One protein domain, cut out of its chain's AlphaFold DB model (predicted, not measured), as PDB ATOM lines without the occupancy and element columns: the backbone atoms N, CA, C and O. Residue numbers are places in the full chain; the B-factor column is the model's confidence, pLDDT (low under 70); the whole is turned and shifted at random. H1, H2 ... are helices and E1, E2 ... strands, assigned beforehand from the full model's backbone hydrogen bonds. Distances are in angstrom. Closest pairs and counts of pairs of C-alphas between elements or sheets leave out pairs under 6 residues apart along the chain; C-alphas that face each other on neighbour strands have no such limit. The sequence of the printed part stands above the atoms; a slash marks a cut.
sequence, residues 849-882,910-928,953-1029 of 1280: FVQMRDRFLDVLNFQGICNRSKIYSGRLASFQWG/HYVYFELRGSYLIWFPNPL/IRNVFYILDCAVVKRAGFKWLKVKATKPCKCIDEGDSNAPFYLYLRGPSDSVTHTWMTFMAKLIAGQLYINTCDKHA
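This is residues 849 to 882, 910 to 928 and 953 to 1029 of the 1280 residues of an uncharacterized protein of Babesia microti (strain RI) (UniProt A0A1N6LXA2). Six strands close into a barrel, and one long helix, H3, lies along its outside, slantwise to the strands, with the sheet curled round it. The short H1 packs on the later part of H3, and the short H2 sits on the barrel by E2 and E3. The 130 printed residues run H1 H2 E1 E2 E3 E4 E5 E6 H3, mixed in class; the strands follow that order round the ring, antiparallel throughout. The whole is compact, with a radius of gyration of the C-alphas of 14.9 A, and only just elongated, spanning 46 by 30 by 27 A.

H1, residues 849 to 856, begins at C-alpha (156.019, 151.347, 195.452); H2 is residues 862 to 867. E1 is 872 to 878, E2 911 to 917, E3 920 to 924. E4, 956 to 967, 25.2 A, bends by 87 degrees at residue 960; E5 is 970 to 978, 25.3 A, E6 993 to 998. H3, residues 1002 to 1027, 36.8 A, ends at C-alpha (148.603, 159.123, 183.918).

Round the barrel, N to O pairs within hydrogen-bond range include N 874 to O 914, 3.1 A, for E1 and E2; N 915 to O 922, 2.9 A, in the hairpin E2 and E3; N 921 to O 957, 2.8 A, for E3 and E4; N 965 to O 972, 2.8 A, and N 975 to O 995, 2.9 A, in the hairpins E4 and E5, E5 and E6, together a meander, each strand the antiparallel neighbour of the one before; and N 998 to O 877, 2.8 A, for E6 and E1. H3 is on the barrel, outside it, at a height over the sheet of 7.3 A; its closest C-alphas to E4 are Ala 1013 and Cys 962, 6.3 A. With residues 1015 to 1022 alone it touches H1, closest C-alphas Gln 1019 and Phe 856, 5.0 A, at a steep tilt of 47 degrees, opposite ways. H2 is on the barrel, its Ile 865 C-alpha 7.0 A from that of Arg 917. Every O i to N i+4 pair is within range in H2 and H3, 2 of 4 in H1.

The farthest C-alphas, Leu 928 and His 1028, are 48.8 A apart. Residues 883 to 909 and 929 to 952 are not printed, with C-alpha gaps of 11.1 A and 20.8 A. Of the links printed whole, E5 to E6, 14 residues, is long. Residues 859 to 860, 879 to 882, 926 to 928 and 981 to 989 have pLDDT under 70.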
ATOM      1  N   PHE A 849     156.398 150.386 196.487       77.69
ATOM      2  CA  PHE A 849     156.019 151.347 195.452       77.69
ATOM      3  C   PHE A 849     155.367 152.602 196.032       77.69
ATOM      4  O   PHE A 849     155.728 153.693 195.599       77.69
ATOM      5  N   VAL A 850     154.522 152.486 197.062       81.12
ATOM      6  CA  VAL A 850     154.006 153.640 197.822       81.12
ATOM      7  C   VAL A 850     155.164 154.440 198.428       81.12
ATOM      8  O   VAL A 850     155.307 155.621 198.125       81.12
ATOM      9  N   GLN A 851     156.070 153.798 199.176       80.31
ATOM     10  CA  GLN A 851     157.214 154.487 199.795       80.31
ATOM     11  C   GLN A 851     158.162 155.164 198.795       80.31
ATOM     12  O   GLN A 851     158.785 156.171 199.139       80.31
ATOM     13  N   MET A 852     158.326 154.620 197.585       80.19
ATOM     14  CA  MET A 852     159.142 155.248 196.540       80.19
ATOM     15  C   MET A 852     158.375 156.349 195.799       80.19
ATOM     16  O   MET A 852     158.947 157.406 195.551       80.19
ATOM     17  N   ARG A 853     157.079 156.177 195.519       83.75
ATOM     18  CA  ARG A 853     156.199 157.215 194.950       83.75
ATOM     19  C   ARG A 853     156.152 158.456 195.854       83.75
ATOM     20  O   ARG A 853     156.404 159.577 195.397       83.75
ATOM     21  N   ASP A 854     156.029 158.233 197.161       82.88
ATOM     22  CA  ASP A 854     156.057 159.247 198.224       82.88
ATOM     23  C   ASP A 854     157.419 159.942 198.423       82.88
ATOM     24  O   ASP A 854     157.524 160.867 199.237       82.88
ATOM     25  N   ARG A 855     158.469 159.564 197.678       82.50
ATOM     26  CA  ARG A 855     159.770 160.261 197.663       82.50
ATOM     27  C   ARG A 855     159.903 161.315 196.562       82.50
ATOM     28  O   ARG A 855     160.703 162.238 196.732       82.50
ATOM     29  N   PHE A 856     159.131 161.216 195.478       84.44
ATOM     30  CA  PHE A 856     159.226 162.132 194.330       84.44
ATOM     31  C   PHE A 856     158.060 163.129 194.237       84.44
ATOM     32  O   PHE A 856     158.281 164.264 193.819       84.44
ATOM     33  N   LEU A 857     156.843 162.749 194.641       81.62
ATOM     34  CA  LEU A 857     155.648 163.599 194.520       81.62
ATOM     35  C   LEU A 857     155.603 164.779 195.522       81.62
ATOM     36  O   LEU A 857     156.186 164.704 196.610       81.62
ATOM     37  N   ASP A 858     154.839 165.832 195.185       75.69
ATOM     38  CA  ASP A 858     154.576 167.031 196.021       75.69
ATOM     39  C   ASP A 858     153.397 166.858 197.010       75.69
ATOM     40  O   ASP A 858     152.690 167.804 197.352       75.69
ATOM     41  N   VAL A 859     153.104 165.630 197.456       66.12
ATOM     42  CA  VAL A 859     151.906 165.373 198.288       66.12
ATOM     43  C   VAL A 859     152.103 165.748 199.761       66.12
ATOM     44  O   VAL A 859     151.126 165.886 200.506       66.12
ATOM     45  N   LEU A 860     153.348 165.888 200.221       63.47
ATOM     46  CA  LEU A 860     153.652 165.975 201.648       63.47
ATOM     47  C   LEU A 860     153.338 167.355 202.235       63.47
ATOM     48  O   LEU A 860     153.578 168.400 201.638       63.47
ATOM     49  N   ASN A 861     152.812 167.351 203.461       80.50
ATOM     50  CA  ASN A 861     152.800 168.551 204.290       80.50
ATOM     51  C   ASN A 861     154.231 168.878 204.759       80.50
ATOM     52  O   ASN A 861     155.145 168.057 204.652       80.50
ATOM     53  N   PHE A 862     154.424 170.071 205.323       82.62
ATOM     54  CA  PHE A 862     155.737 170.530 205.775       82.62
ATOM     55  C   PHE A 862     156.448 169.543 206.731       82.62
ATOM     56  O   PHE A 862     157.658 169.338 206.609       82.62
ATOM     57  N   GLN A 863     155.705 168.861 207.611       82.75
ATOM     58  CA  GLN A 863     156.265 167.839 208.502       82.75
ATOM     59  C   GLN A 863     156.788 166.620 207.729       82.75
ATOM     60  O   GLN A 863     157.894 166.165 207.996       82.75
ATOM     61  N   GLY A 864     156.050 166.120 206.734       84.38
ATOM     62  CA  GLY A 864     156.506 165.025 205.873       84.38
ATOM     63  C   GLY A 864     157.792 165.366 205.113       84.38
ATOM     64  O   GLY A 864     158.676 164.522 204.988       84.38
ATOM     65  N   ILE A 865     157.951 166.621 204.678       85.31
ATOM     66  CA  ILE A 865     159.185 167.106 204.037       85.31
ATOM     67  C   ILE A 865     160.359 167.120 205.031       85.31
ATOM     68  O   ILE A 865     161.476 166.741 204.676       85.31
ATOM     69  N   CYS A 866     160.109 167.508 206.284       83.44
ATOM     70  CA  CYS A 866     161.112 167.460 207.351       83.44
ATOM     71  C   CYS A 866     161.474 166.018 207.748       83.44
ATOM     72  O   CYS A 866     162.642 165.747 208.017       83.44
ATOM     73  N   ASN A 867     160.509 165.096 207.718       84.25
ATOM     74  CA  ASN A 867     160.704 163.682 208.044       84.25
ATOM     75  C   ASN A 867     161.362 162.876 206.904       84.25
ATOM     76  O   ASN A 867     161.902 161.803 207.164       84.25
ATOM     77  N   ARG A 868     161.337 163.350 205.645       83.50
ATOM     78  CA  ARG A 868     162.029 162.670 204.533       83.50
ATOM     79  C   ARG A 868     163.533 162.585 204.796       83.50
ATOM     80  O   ARG A 868     164.181 163.584 205.115       83.50
ATOM     81  N   SER A 869     164.105 161.414 204.525       84.31
ATOM     82  CA  SER A 869     165.552 161.214 204.502       84.31
ATOM     83  C   SER A 869     166.234 162.163 203.513       84.31
ATOM     84  O   SER A 869     165.797 162.370 202.378       84.31
ATOM     85  N   LYS A 870     167.354 162.717 203.961       86.06
ATOM     86  CA  LYS A 870     168.268 163.551 203.185       86.06
ATOM     87  C   LYS A 870     169.017 162.711 202.146       86.06
ATOM     88  O   LYS A 870     169.711 161.769 202.506       86.06
ATOM     89  N   ILE A 871     168.927 163.103 200.875       84.38
ATOM     90  CA  ILE A 871     169.655 162.479 199.755       84.38
ATOM     91  C   ILE A 871     171.059 163.071 199.642       84.38
ATOM     92  O   ILE A 871     172.045 162.359 199.472       84.38
ATOM     93  N   TYR A 872     171.150 164.400 199.703       87.56
ATOM     94  CA  TYR A 872     172.396 165.124 199.482       87.56
ATOM     95  C   TYR A 872     172.415 166.453 200.235       87.56
ATOM     96  O   TYR A 872     171.375 166.973 200.643       87.56
ATOM     97  N   SER A 873     173.606 167.011 200.428       89.12
ATOM     98  CA  SER A 873     173.790 168.328 201.033       89.12
ATOM     99  C   SER A 873     175.155 168.908 200.729       89.12
ATOM    100  O   SER A 873     176.111 168.176 200.485       89.12
ATOM    101  N   GLY A 874     175.278 170.218 200.884       86.69
ATOM    102  CA  GLY A 874     176.549 170.908 200.757       86.69
ATOM    103  C   GLY A 874     176.394 172.411 200.907       86.69
ATOM    104  O   GLY A 874     175.292 172.935 201.073       86.69
ATOM    105  N   ARG A 875     177.524 173.114 200.837       84.69
ATOM    106  CA  ARG A 875     177.532 174.572 200.747       84.69
ATOM    107  C   ARG A 875     177.439 174.982 199.279       84.69
ATOM    108  O   ARG A 875     178.290 174.596 198.483       84.69
ATOM    109  N   LEU A 876     176.425 175.774 198.947       83.12
ATOM    110  CA  LEU A 876     176.296 176.469 197.671       83.12
ATOM    111  C   LEU A 876     176.404 177.971 197.942       83.12
ATOM    112  O   LEU A 876     175.766 178.487 198.860       83.12
ATOM    113  N   ALA A 877     177.179 178.688 197.141       80.19
ATOM    114  CA  ALA A 877     176.998 180.125 197.022       80.19
ATOM    115  C   ALA A 877     175.651 180.369 196.324       80.19
ATOM    116  O   ALA A 877     175.407 179.820 195.249       80.19
ATOM    117  N   SER A 878     174.772 181.170 196.924       71.94
ATOM    118  CA  SER A 878     173.580 181.682 196.239       71.94
ATOM    119  C   SER A 878     173.868 183.102 195.763       71.94
ATOM    120  O   SER A 878     174.372 183.908 196.546       71.94
ATOM    121  N   PHE A 879     173.530 183.441 194.516       59.62
ATOM    122  CA  PHE A 879     173.658 184.819 194.013       59.62
ATOM    123  C   PHE A 879     172.514 185.737 194.482       59.62
ATOM    124  O   PHE A 879     172.282 186.795 193.906       59.62
ATOM    125  N   GLN A 880     171.779 185.366 195.533       49.78
ATOM    126  CA  GLN A 880     170.791 186.248 196.150       49.78
ATOM    127  C   GLN A 880     171.460 187.363 196.968       49.78
ATOM    128  O   GLN A 880     171.441 187.391 198.201       49.78
ATOM    129  N   TRP A 881     171.984 188.338 196.218       40.81
ATOM    130  CA  TRP A 881     171.882 189.750 196.569       40.81
ATOM    131  C   TRP A 881     170.538 189.998 197.254       40.81
ATOM    132  O   TRP A 881     169.488 189.710 196.680       40.81
ATOM    133  N   GLY A 882     170.568 190.539 198.470       36.81
ATOM    134  CA  GLY A 882     169.381 191.120 199.083       36.81
ATOM    135  C   GLY A 882     168.161 190.200 199.189       36.81
ATOM    136  O   GLY A 882     167.055 190.683 198.966       36.81
ATOM    137  N   HIS A 910     178.267 184.545 199.854       70.75
ATOM    138  CA  HIS A 910     177.612 183.990 201.028       70.75
ATOM    139  C   HIS A 910     177.277 182.520 200.772       70.75
ATOM    140  O   HIS A 910     176.220 182.170 200.247       70.75
ATOM    141  N   TYR A 911     178.210 181.649 201.154       78.25
ATOM    142  CA  TYR A 911     178.001 180.211 201.174       78.25
ATOM    143  C   TYR A 911     176.886 179.865 202.160       78.25
ATOM    144  O   TYR A 911     176.985 180.070 203.375       78.25
ATOM    145  N   VAL A 912     175.824 179.324 201.587       84.56
ATOM    146  CA  VAL A 912     174.614 178.861 202.242       84.56
ATOM    147  C   VAL A 912     174.633 177.336 202.250       84.56
ATOM    148  O   VAL A 912     175.076 176.708 201.290       84.56
ATOM    149  N   TYR A 913     174.167 176.726 203.336       89.00
ATOM    150  CA  TYR A 913     174.026 175.277 203.408       89.00
ATOM    151  C   TYR A 913     172.637 174.860 202.910       89.00
ATOM    152  O   TYR A 913     171.622 175.407 203.347       89.00
ATOM    153  N   PHE A 914     172.615 173.899 201.991       93.06
ATOM    154  CA  PHE A 914     171.403 173.341 201.405       93.06
ATOM    155  C   PHE A 914     171.365 171.824 201.582       93.06
ATOM    156  O   PHE A 914     172.407 171.162 201.537       93.06
ATOM    157  N   GLU A 915     170.157 171.276 201.698       93.62
ATOM    158  CA  GLU A 915     169.890 169.836 201.662       93.62
ATOM    159  C   GLU A 915     168.820 169.496 200.622       93.62
ATOM    160  O   GLU A 915     167.903 170.277 200.381       93.62
ATOM    161  N   LEU A 916     168.941 168.319 200.016       92.19
ATOM    162  CA  LEU A 916     168.032 167.776 199.009       92.19
ATOM    163  C   LEU A 916     167.269 166.599 199.637       92.19
ATOM    164  O   LEU A 916     167.898 165.625 200.061       92.19
ATOM    165  N   ARG A 917     165.939 166.703 199.755       91.31
ATOM    166  CA  ARG A 917     165.074 165.740 200.472       91.31
ATOM    167  C   ARG A 917     163.915 165.282 199.577       91.31
ATOM    168  O   ARG A 917     162.805 165.814 199.626       91.31
ATOM    169  N   GLY A 918     164.189 164.321 198.696       88.81
ATOM    170  CA  GLY A 918     163.365 164.120 197.499       88.81
ATOM    171  C   GLY A 918     163.427 165.357 196.601       88.81
ATOM    172  O   GLY A 918     164.422 166.082 196.606       88.81
ATOM    173  N   SER A 919     162.335 165.647 195.900       90.44
ATOM    174  CA  SER A 919     162.177 166.811 195.009       90.44
ATOM    175  C   SER A 919     162.193 168.190 195.706       90.44
ATOM    176  O   SER A 919     161.954 169.206 195.056       90.44
ATOM    177  N   TYR A 920     162.473 168.256 197.015       93.19
ATOM    178  CA  TYR A 920     162.574 169.503 197.780       93.19
ATOM    179  C   TYR A 920     164.030 169.908 198.036       93.19
ATOM    180  O   TYR A 920     164.827 169.129 198.567       93.19
ATOM    181  N   LEU A 921     164.345 171.170 197.743       94.50
ATOM    182  CA  LEU A 921     165.556 171.852 198.187       94.50
ATOM    183  C   LEU A 921     165.258 172.624 199.480       94.50
ATOM    184  O   LEU A 921     164.400 173.506 199.493       94.50
ATOM    185  N   ILE A 922     165.981 172.319 200.556       93.75
ATOM    186  CA  ILE A 922     165.828 172.963 201.866       93.75
ATOM    187  C   ILE A 922     167.028 173.864 202.148       93.75
ATOM    188  O   ILE A 922     168.179 173.422 202.108       93.75
ATOM    189  N   TRP A 923     166.756 175.127 202.463       91.62
ATOM    190  CA  TRP A 923     167.745 176.137 202.829       91.62
ATOM    191  C   TRP A 923     167.922 176.252 204.353       91.62
ATOM    192  O   TRP A 923     166.987 176.536 205.104       91.62
ATOM    193  N   PHE A 924     169.167 176.132 204.816       87.25
ATOM    194  CA  PHE A 924     169.543 176.438 206.192       87.25
ATOM    195  C   PHE A 924     170.264 177.799 206.242       87.25
ATOM    196  O   PHE A 924     171.350 177.946 205.663       87.25
ATOM    197  N   PRO A 925     169.694 178.821 206.913       76.31
ATOM    198  CA  PRO A 925     170.342 180.117 207.064       76.31
ATOM    199  C   PRO A 925     171.608 179.940 207.906       76.31
ATOM    200  O   PRO A 925     171.593 179.249 208.923       76.31
ATOM    201  N   ASN A 926     172.716 180.533 207.456       67.38
ATOM    202  CA  ASN A 926     174.045 180.190 207.957       67.38
ATOM    203  C   ASN A 926     174.159 180.431 209.487       67.38
ATOM    204  O   ASN A 926     174.086 181.585 209.925       67.38
ATOM    205  N   PRO A 927     174.358 179.376 210.308       55.28
ATOM    206  CA  PRO A 927     174.320 179.476 211.771       55.28
ATOM    207  C   PRO A 927     175.460 180.333 212.338       55.28
ATOM    208  O   PRO A 927     175.326 180.918 213.416       55.28
ATOM    209  N   LEU A 928     176.570 180.450 211.598       54.84
ATOM    210  CA  LEU A 928     177.802 181.104 212.044       54.84
ATOM    211  C   LEU A 928     177.607 182.593 212.377       54.84
ATOM    212  O   LEU A 928     178.333 183.121 213.217       54.84
ATOM    213  N   ILE A 953     159.301 176.748 206.954       84.50
ATOM    214  CA  ILE A 953     158.493 176.511 205.748       84.50
ATOM    215  C   ILE A 953     158.855 177.474 204.598       84.50
ATOM    216  O   ILE A 953     158.819 177.109 203.429       84.50
ATOM    217  N   ARG A 954     159.330 178.683 204.939       85.38
ATOM    218  CA  ARG A 954     159.828 179.724 204.017       85.38
ATOM    219  C   ARG A 954     161.137 179.362 203.300       85.38
ATOM    220  O   ARG A 954     161.519 180.056 202.362       85.38
ATOM    221  N   ASN A 955     161.811 178.305 203.746       90.25
ATOM    222  CA  ASN A 955     163.108 177.854 203.251       90.25
ATOM    223  C   ASN A 955     163.023 176.540 202.457       90.25
ATOM    224  O   ASN A 955     164.060 176.000 202.070       90.25
ATOM    225  N   VAL A 956     161.822 175.990 202.275       91.62
ATOM    226  CA  VAL A 956     161.589 174.775 201.492       91.62
ATOM    227  C   VAL A 956     161.116 175.179 200.104       91.62
ATOM    228  O   VAL A 956     160.154 175.933 199.959       91.62
ATOM    229  N   PHE A 957     161.791 174.664 199.082       92.75
ATOM    230  CA  PHE A 957     161.514 174.960 197.683       92.75
ATOM    231  C   PHE A 957     161.281 173.649 196.930       92.75
ATOM    232  O   PHE A 957     162.136 172.763 196.956       92.75
ATOM    233  N   TYR A 958     160.137 173.512 196.264       92.88
ATOM    234  CA  TYR A 958     159.864 172.378 195.386       92.88
ATOM    235  C   TYR A 958     160.536 172.602 194.031       92.88
ATOM    236  O   TYR A 958     160.388 173.670 193.438       92.88
ATOM    237  N   ILE A 959     161.308 171.628 193.550       94.44
ATOM    238  CA  ILE A 959     162.095 171.757 192.321       94.44
ATOM    239  C   ILE A 959     161.238 171.353 191.116       94.44
ATOM    240  O   ILE A 959     160.780 170.219 191.035       94.44
ATOM    241  N   LEU A 960     161.087 172.264 190.150       92.81
ATOM    242  CA  LEU A 960     160.384 172.013 188.885       92.81
ATOM    243  C   LEU A 960     161.337 171.769 187.708       92.81
ATOM    244  O   LEU A 960     161.023 170.998 186.805       92.81
ATOM    245  N   ASP A 961     162.480 172.457 187.672       94.75
ATOM    246  CA  ASP A 961     163.491 172.265 186.628       94.75
ATOM    247  C   ASP A 961     164.885 172.698 187.099       94.75
ATOM    248  O   ASP A 961     165.018 173.502 188.027       94.75
ATOM    249  N   CYS A 962     165.936 172.227 186.430       94.81
ATOM    250  CA  CYS A 962     167.292 172.711 186.661       94.81
ATOM    251  C   CYS A 962     168.172 172.690 185.396       94.81
ATOM    252  O   CYS A 962     168.100 171.792 184.553       94.81
ATOM    253  N   ALA A 963     169.031 173.702 185.268       93.56
ATOM    254  CA  ALA A 963     169.998 173.833 184.182       93.56
ATOM    255  C   ALA A 963     171.298 174.476 184.681       93.56
ATOM    256  O   ALA A 963     171.280 175.291 185.605       93.56
ATOM    257  N   VAL A 964     172.425 174.157 184.042       91.19
ATOM    258  CA  VAL A 964     173.667 174.924 184.216       91.19
ATOM    259  C   VAL A 964     173.691 176.069 183.205       91.19
ATOM    260  O   VAL A 964     173.474 175.848 182.019       91.19
ATOM    261  N   VAL A 965     173.984 177.281 183.671       92.94
ATOM    262  CA  VAL A 965     174.163 178.492 182.859       92.94
ATOM    263  C   VAL A 965     175.523 179.124 183.165       92.94
ATOM    264  O   VAL A 965     175.975 179.108 184.313       92.94
ATOM    265  N   LYS A 966     176.192 179.696 182.159       89.69
ATOM    266  CA  LYS A 966     177.458 180.422 182.354       89.69
ATOM    267  C   LYS A 966     177.156 181.892 182.674       89.69
ATOM    268  O   LYS A 966     176.447 182.545 181.915       89.69
ATOM    269  N   ARG A 967     177.662 182.418 183.795       85.75
ATOM    270  CA  ARG A 967     177.527 183.833 184.208       85.75
ATOM    271  C   ARG A 967     178.791 184.293 184.932       85.75
ATOM    272  O   ARG A 967     179.293 183.562 185.785       85.75
ATOM    273  N   ALA A 968     179.287 185.484 184.587       81.69
ATOM    274  CA  ALA A 968     180.572 186.014 185.065       81.69
ATOM    275  C   ALA A 968     181.726 184.999 184.894       81.69
ATOM    276  O   ALA A 968     182.456 184.692 185.828       81.69
ATOM    277  N   GLY A 969     181.815 184.360 183.720       86.31
ATOM    278  CA  GLY A 969     182.785 183.293 183.422       86.31
ATOM    279  C   GLY A 969     182.476 181.913 184.036       86.31
ATOM    280  O   GLY A 969     182.763 180.899 183.401       86.31
ATOM    281  N   PHE A 970     181.845 181.859 185.210       84.25
ATOM    282  CA  PHE A 970     181.615 180.638 185.996       84.25
ATOM    283  C   PHE A 970     180.316 179.894 185.650       84.25
ATOM    284  O   PHE A 970     179.378 180.480 185.101       84.25
ATOM    285  N   LYS A 971     180.215 178.609 186.031       90.62
ATOM    286  CA  LYS A 971     178.972 177.828 185.900       90.62
ATOM    287  C   LYS A 971     178.093 177.949 187.146       90.62
ATOM    288  O   LYS A 971     178.506 177.638 188.265       90.62
ATOM    289  N   TRP A 972     176.843 178.340 186.916       92.75
ATOM    290  CA  TRP A 972     175.784 178.472 187.914       92.75
ATOM    291  C   TRP A 972     174.645 177.501 187.612       92.75
ATOM    292  O   TRP A 972     174.275 177.295 186.462       92.75
ATOM    293  N   LEU A 973     174.054 176.940 188.656       93.94
ATOM    294  CA  LEU A 973     172.856 176.120 188.618       93.94
ATOM    295  C   LEU A 973     171.620 177.023 188.744       93.94
ATOM    296  O   LEU A 973     171.319 177.536 189.824       93.94
ATOM    297  N   LYS A 974     170.919 177.222 187.623       94.94
ATOM    298  CA  LYS A 974     169.599 177.859 187.542       94.94
ATOM    299  C   LYS A 974     168.551 176.805 187.903       94.94
ATOM    300  O   LYS A 974     168.310 175.892 187.115       94.94
ATOM    301  N   VAL A 975     167.940 176.924 189.078       94.69
ATOM    302  CA  VAL A 975     166.843 176.054 189.538       94.69
ATOM    303  C   VAL A 975     165.526 176.801 189.365       94.69
ATOM    304  O   VAL A 975     165.395 177.912 189.875       94.69
ATOM    305  N   LYS A 976     164.555 176.212 188.664       94.81
ATOM    306  CA  LYS A 976     163.158 176.672 188.639       94.81
ATOM    307  C   LYS A 976     162.423 175.980 189.782       94.81
ATOM    308  O   LYS A 976     162.464 174.752 189.863       94.81
ATOM    309  N   ALA A 977     161.773 176.742 190.651       93.88
ATOM    310  CA  ALA A 977     161.156 176.213 191.860       93.88
ATOM    311  C   ALA A 977     159.843 176.920 192.220       93.88
ATOM    312  O   ALA A 977     159.600 178.052 191.805       93.88
ATOM    313  N   THR A 978     159.021 176.255 193.023       91.56
ATOM    314  CA  THR A 978     157.830 176.809 193.687       91.56
ATOM    315  C   THR A 978     157.953 176.662 195.204       91.56
ATOM    316  O   THR A 978     158.837 175.970 195.716       91.56
ATOM    317  N   LYS A 979     157.077 177.332 195.958       87.06
ATOM    318  CA  LYS A 979     156.817 176.943 197.353       87.06
ATOM    319  C   LYS A 979     155.914 175.695 197.334       87.06
ATOM    320  O   LYS A 979     155.087 175.610 196.426       87.06
ATOM    321  N   PRO A 980     156.024 174.754 198.288       81.75
ATOM    322  CA  PRO A 980     155.123 173.600 198.332       81.75
ATOM    323  C   PRO A 980     153.676 174.069 198.524       81.75
ATOM    324  O   PRO A 980     153.423 174.944 199.357       81.75
ATOM    325  N   CYS A 981     152.717 173.494 197.794       67.69
ATOM    326  CA  CYS A 981     151.365 174.065 197.687       67.69
ATOM    327  C   CYS A 981     150.630 174.222 199.035       67.69
ATOM    328  O   CYS A 981     149.854 175.155 199.213       67.69
ATOM    329  N   LYS A 982     150.928 173.364 200.021       64.75
ATOM    330  CA  LYS A 982     150.351 173.388 201.384       64.75
ATOM    331  C   LYS A 982     150.957 174.459 202.315       64.75
ATOM    332  O   LYS A 982     150.800 174.366 203.527       64.75
ATOM    333  N   CYS A 983     151.679 175.441 201.770       58.31
ATOM    334  CA  CYS A 983     152.358 176.509 202.523       58.31
ATOM    335  C   CYS A 983     151.761 177.907 202.275       58.31
ATOM    336  O   CYS A 983     152.401 178.907 202.610       58.31
ATOM    337  N   ILE A 984     150.612 177.991 201.595       57.53
ATOM    338  CA  ILE A 984     150.069 179.234 201.033       57.53
ATOM    339  C   ILE A 984     148.660 179.487 201.583       57.53
ATOM    340  O   ILE A 984     147.666 179.329 200.884       57.53
ATOM    341  N   ASP A 985     148.596 179.964 202.825       60.94
ATOM    342  CA  ASP A 985     147.395 180.629 203.357       60.94
ATOM    343  C   ASP A 985     147.184 182.019 202.702       60.94
ATOM    344  O   ASP A 985     146.115 182.617 202.784       60.94
ATOM    345  N   GLU A 986     148.214 182.541 202.021       56.69
ATOM    346  CA  GLU A 986     148.271 183.878 201.412       56.69
ATOM    347  C   GLU A 986     148.068 183.859 199.880       56.69
ATOM    348  O   GLU A 986     148.914 184.331 199.117       56.69
ATOM    349  N   GLY A 987     146.928 183.328 199.432       55.81
ATOM    350  CA  GLY A 987     146.237 183.701 198.184       55.81
ATOM    351  C   GLY A 987     146.845 183.336 196.817       55.81
ATOM    352  O   GLY A 987     146.117 182.816 195.980       55.81
ATOM    353  N   ASP A 988     148.117 183.654 196.545       57.41
ATOM    354  CA  ASP A 988     148.579 183.853 195.153       57.41
ATOM    355  C   ASP A 988     150.105 183.650 194.943       57.41
ATOM    356  O   ASP A 988     150.802 184.507 194.403       57.41
ATOM    357  N   SER A 989     150.695 182.543 195.434       61.91
ATOM    358  CA  SER A 989     152.152 182.296 195.269       61.91
ATOM    359  C   SER A 989     152.591 180.889 194.827       61.91
ATOM    360  O   SER A 989     153.716 180.471 195.104       61.91
ATOM    361  N   ASN A 990     151.751 180.200 194.043       73.81
ATOM    362  CA  ASN A 990     152.166 179.037 193.234       73.81
ATOM    363  C   ASN A 990     153.004 179.429 191.990       73.81
ATOM    364  O   ASN A 990     153.444 178.558 191.240       73.81
ATOM    365  N   ALA A 991     153.241 180.724 191.753       85.88
ATOM    366  CA  ALA A 991     154.068 181.208 190.651       85.88
ATOM    367  C   ALA A 991     155.530 180.707 190.769       85.88
ATOM    368  O   ALA A 991     156.154 180.878 191.822       85.88
ATOM    369  N   PRO A 992     156.112 180.110 189.710       91.06
ATOM    370  CA  PRO A 992     157.470 179.583 189.756       91.06
ATOM    371  C   PRO A 992     158.520 180.700 189.716       91.06
ATOM    372  O   PRO A 992     158.504 181.560 188.836       91.06
ATOM    373  N   PHE A 993     159.487 180.637 190.628       90.00
ATOM    374  CA  PHE A 993     160.639 181.535 190.704       90.00
ATOM    375  C   PHE A 993     161.939 180.810 190.321       90.00
ATOM    376  O   PHE A 993     161.968 179.592 190.127       90.00
ATOM    377  N   TYR A 994     163.036 181.566 190.206       92.50
ATOM    378  CA  TYR A 994     164.357 181.032 189.868       92.50
ATOM    379  C   TYR A 994     165.381 181.299 190.973       92.50
ATOM    380  O   TYR A 994     165.552 182.437 191.408       92.50
ATOM    381  N   LEU A 995     166.112 180.258 191.374       91.81
ATOM    382  CA  LEU A 995     167.296 180.347 192.229       91.81
ATOM    383  C   LEU A 995     168.558 180.197 191.372       91.81
ATOM    384  O   LEU A 995     168.598 179.362 190.469       91.81
ATOM    385  N   TYR A 996     169.600 180.970 191.681       92.25
ATOM    386  CA  TYR A 996     170.917 180.861 191.045       92.25
ATOM    387  C   TYR A 996     171.947 180.438 192.090       92.25
ATOM    388  O   TYR A 996     172.366 181.232 192.934       92.25
ATOM    389  N   LEU A 997     172.322 179.162 192.034       92.88
ATOM    390  CA  LEU A 997     173.179 178.488 193.006       92.88
ATOM    391  C   LEU A 997     174.516 178.111 192.356       92.88
ATOM    392  O   LEU A 997     174.586 177.905 191.150       92.88
ATOM    393  N   ARG A 998     175.589 177.984 193.133       92.06
ATOM    394  CA  ARG A 998     176.910 177.581 192.630       92.06
ATOM    395  C   ARG A 998     177.671 176.790 193.687       92.06
ATOM    396  O   ARG A 998     177.744 177.200 194.842       92.06
ATOM    397  N   GLY A 999     178.243 175.655 193.295       90.81
ATOM    398  CA  GLY A 999     179.174 174.910 194.139       90.81
ATOM    399  C   GLY A 999     180.506 175.652 194.313       90.81
ATOM    400  O   GLY A 999     180.815 176.543 193.522       90.81
ATOM    401  N   PRO A1000     181.334 175.276 195.304       86.94
ATOM    402  CA  PRO A1000     182.694 175.809 195.436       86.94
ATOM    403  C   PRO A1000     183.545 175.594 194.169       86.94
ATOM    404  O   PRO A1000     184.457 176.372 193.912       86.94
ATOM    405  N   SER A1001     183.213 174.596 193.343       89.69
ATOM    406  CA  SER A1001     183.745 174.417 191.988       89.69
ATOM    407  C   SER A1001     182.639 174.062 190.989       89.69
ATOM    408  O   SER A1001     181.575 173.561 191.366       89.69
ATOM    409  N   ASP A1002     182.917 174.266 189.697       89.88
ATOM    410  CA  ASP A1002     182.043 173.880 188.579       89.88
ATOM    411  C   ASP A1002     181.640 172.394 188.622       89.88
ATOM    412  O   ASP A1002     180.501 172.055 188.301       89.88
ATOM    413  N   SER A1003     182.549 171.508 189.052       89.06
ATOM    414  CA  SER A1003     182.283 170.070 189.214       89.06
ATOM    415  C   SER A1003     181.221 169.803 190.290       89.06
ATOM    416  O   SER A1003     180.305 168.999 190.092       89.06
ATOM    417  N   VAL A1004     181.254 170.552 191.400       89.44
ATOM    418  CA  VAL A1004     180.212 170.470 192.434       89.44
ATOM    419  C   VAL A1004     178.890 171.061 191.930       89.44
ATOM    420  O   VAL A1004     177.843 170.467 192.187       89.44
ATOM    421  N   THR A1005     178.904 172.155 191.155       91.88
ATOM    422  CA  THR A1005     177.693 172.687 190.488       91.88
ATOM    423  C   THR A1005     177.048 171.641 189.564       91.88
ATOM    424  O   THR A1005     175.842 171.412 189.646       91.88
ATOM    425  N   HIS A1006     177.842 170.959 188.729       90.81
ATOM    426  CA  HIS A1006     177.374 169.876 187.847       90.81
ATOM    427  C   HIS A1006     176.869 168.651 188.614       90.81
ATOM    428  O   HIS A1006     175.870 168.049 188.223       90.81
ATOM    429  N   THR A1007     177.509 168.306 189.732       90.88
ATOM    430  CA  THR A1007     177.080 167.205 190.608       90.88
ATOM    431  C   THR A1007     175.697 167.488 191.205       90.88
ATOM    432  O   THR A1007     174.797 166.661 191.089       90.88
ATOM    433  N   TRP A1008     175.483 168.690 191.755       93.56
ATOM    434  CA  TRP A1008     174.166 169.123 192.243       93.56
ATOM    435  C   TRP A1008     173.097 169.116 191.145       93.56
ATOM    436  O   TRP A1008     171.997 168.617 191.372       93.56
ATOM    437  N   MET A1009     173.427 169.628 189.955       93.50
ATOM    438  CA  MET A1009     172.514 169.624 188.810       93.50
ATOM    439  C   MET A1009     172.129 168.201 188.395       93.50
ATOM    440  O   MET A1009     170.945 167.923 188.236       93.50
ATOM    441  N   THR A1010     173.097 167.282 188.318       91.88
ATOM    442  CA  THR A1010     172.860 165.867 187.986       91.88
ATOM    443  C   THR A1010     171.848 165.231 188.945       91.88
ATOM    444  O   THR A1010     170.982 164.468 188.521       91.88
ATOM    445  N   PHE A1011     171.931 165.552 190.239       92.62
ATOM    446  CA  PHE A1011     171.054 164.967 191.256       92.62
ATOM    447  C   PHE A1011     169.646 165.567 191.198       92.62
ATOM    448  O   PHE A1011     168.668 164.828 191.241       92.62
ATOM    449  N   MET A1012     169.529 166.887 191.027       94.31
ATOM    450  CA  MET A1012     168.231 167.536 190.815       94.31
ATOM    451  C   MET A1012     167.554 167.024 189.537       94.31
ATOM    452  O   MET A1012     166.384 166.653 189.578       94.31
ATOM    453  N   ALA A1013     168.289 166.930 188.425       93.31
ATOM    454  CA  ALA A1013     167.782 166.454 187.140       93.31
ATOM    455  C   ALA A1013     167.258 165.010 187.211       93.31
ATOM    456  O   ALA A1013     166.178 164.731 186.693       93.31
ATOM    457  N   LYS A1014     167.969 164.113 187.912       94.12
ATOM    458  CA  LYS A1014     167.508 162.742 188.185       94.12
ATOM    459  C   LYS A1014     166.205 162.691 188.988       94.12
ATOM    460  O   LYS A1014     165.338 161.880 188.668       94.12
ATOM    461  N   LEU A1015     166.044 163.552 189.994       93.75
ATOM    462  CA  LEU A1015     164.830 163.590 190.820       93.75
ATOM    463  C   LEU A1015     163.634 164.178 190.060       93.75
ATOM    464  O   LEU A1015     162.544 163.618 190.138       93.75
ATOM    465  N   ILE A1016     163.847 165.227 189.256       94.06
ATOM    466  CA  ILE A1016     162.830 165.751 188.327       94.06
ATOM    467  C   ILE A1016     162.420 164.657 187.329       94.06
ATOM    468  O   ILE A1016     161.233 164.462 187.091       94.06
ATOM    469  N   ALA A1017     163.378 163.896 186.782       94.81
ATOM    470  CA  ALA A1017     163.084 162.765 185.900       94.81
ATOM    471  C   ALA A1017     162.250 161.681 186.612       94.81
ATOM    472  O   ALA A1017     161.246 161.235 186.069       94.81
ATOM    473  N   GLY A1018     162.591 161.308 187.850       95.06
ATOM    474  CA  GLY A1018     161.808 160.338 188.629       95.06
ATOM    475  C   GLY A1018     160.386 160.815 188.948       95.06
ATOM    476  O   GLY A1018     159.448 160.023 188.897       95.06
ATOM    477  N   GLN A1019     160.202 162.116 189.199       93.88
ATOM    478  CA  GLN A1019     158.875 162.713 189.353       93.88
ATOM    479  C   GLN A1019     158.085 162.692 188.035       93.88
ATOM    480  O   GLN A1019     156.927 162.283 188.038       93.88
ATOM    481  N   LEU A1020     158.697 163.095 186.913       94.00
ATOM    482  CA  LEU A1020     158.071 163.010 185.587       94.00
ATOM    483  C   LEU A1020     157.637 161.572 185.282       94.00
ATOM    484  O   LEU A1020     156.497 161.362 184.889       94.00
ATOM    485  N   TYR A1021     158.506 160.595 185.550       95.44
ATOM    486  CA  TYR A1021     158.209 159.180 185.354       95.44
ATOM    487  C   TYR A1021     156.995 158.714 186.167       95.44
ATOM    488  O   TYR A1021     156.098 158.089 185.610       95.44
ATOM    489  N   ILE A1022     156.914 159.068 187.454       94.31
ATOM    490  CA  ILE A1022     155.752 158.736 188.293       94.31
ATOM    491  C   ILE A1022     154.483 159.419 187.787       94.31
ATOM    492  O   ILE A1022     153.454 158.758 187.697       94.31
ATOM    493  N   ASN A1023     154.544 160.695 187.396       93.12
ATOM    494  CA  ASN A1023     153.386 161.392 186.830       93.12
ATOM    495  C   ASN A1023     152.893 160.703 185.538       93.12
ATOM    496  O   ASN A1023     151.689 160.611 185.311       93.12
ATOM    497  N   THR A1024     153.807 160.203 184.698       94.38
ATOM    498  CA  THR A1024     153.484 159.426 183.490       94.38
ATOM    499  C   THR A1024     152.908 158.050 183.845       94.38
ATOM    500  O   THR A1024     151.891 157.657 183.284       94.38
ATOM    501  N   CYS A1025     153.485 157.328 184.805       94.00
ATOM    502  CA  CYS A1025     152.929 156.068 185.310       94.00
ATOM    503  C   CYS A1025     151.509 156.238 185.871       94.00
ATOM    504  O   CYS A1025     150.614 155.494 185.478       94.00
ATOM    505  N   ASP A1026     151.284 157.260 186.700       92.56
ATOM    506  CA  ASP A1026     149.971 157.608 187.248       92.56
ATOM    507  C   ASP A1026     148.973 157.981 186.127       92.56
ATOM    508  O   ASP A1026     147.842 157.498 186.136       92.56
ATOM    509  N   LYS A1027     149.396 158.771 185.121       94.06
ATOM    510  CA  LYS A1027     148.603 159.123 183.918       94.06
ATOM    511  C   LYS A1027     148.132 157.889 183.138       94.06
ATOM    512  O   LYS A1027     147.018 157.894 182.623       94.06
ATOM    513  N   HIS A1028     148.978 156.865 183.027       92.44
ATOM    514  CA  HIS A1028     148.704 155.642 182.258       92.44
ATOM    515  C   HIS A1028     148.202 154.467 183.115       92.44
ATOM    516  O   HIS A1028     148.030 153.371 182.592       92.44
ATOM    517  N   ALA A1029     147.975 154.674 184.420       93.75
ATOM    518  CA  ALA A1029     147.637 153.630 185.398       93.75
ATOM    519  C   ALA A1029     148.621 152.431 185.426       93.75
ATOM    520  O   ALA A1029     148.241 151.299 185.729       93.75
TER     521      ALA A1029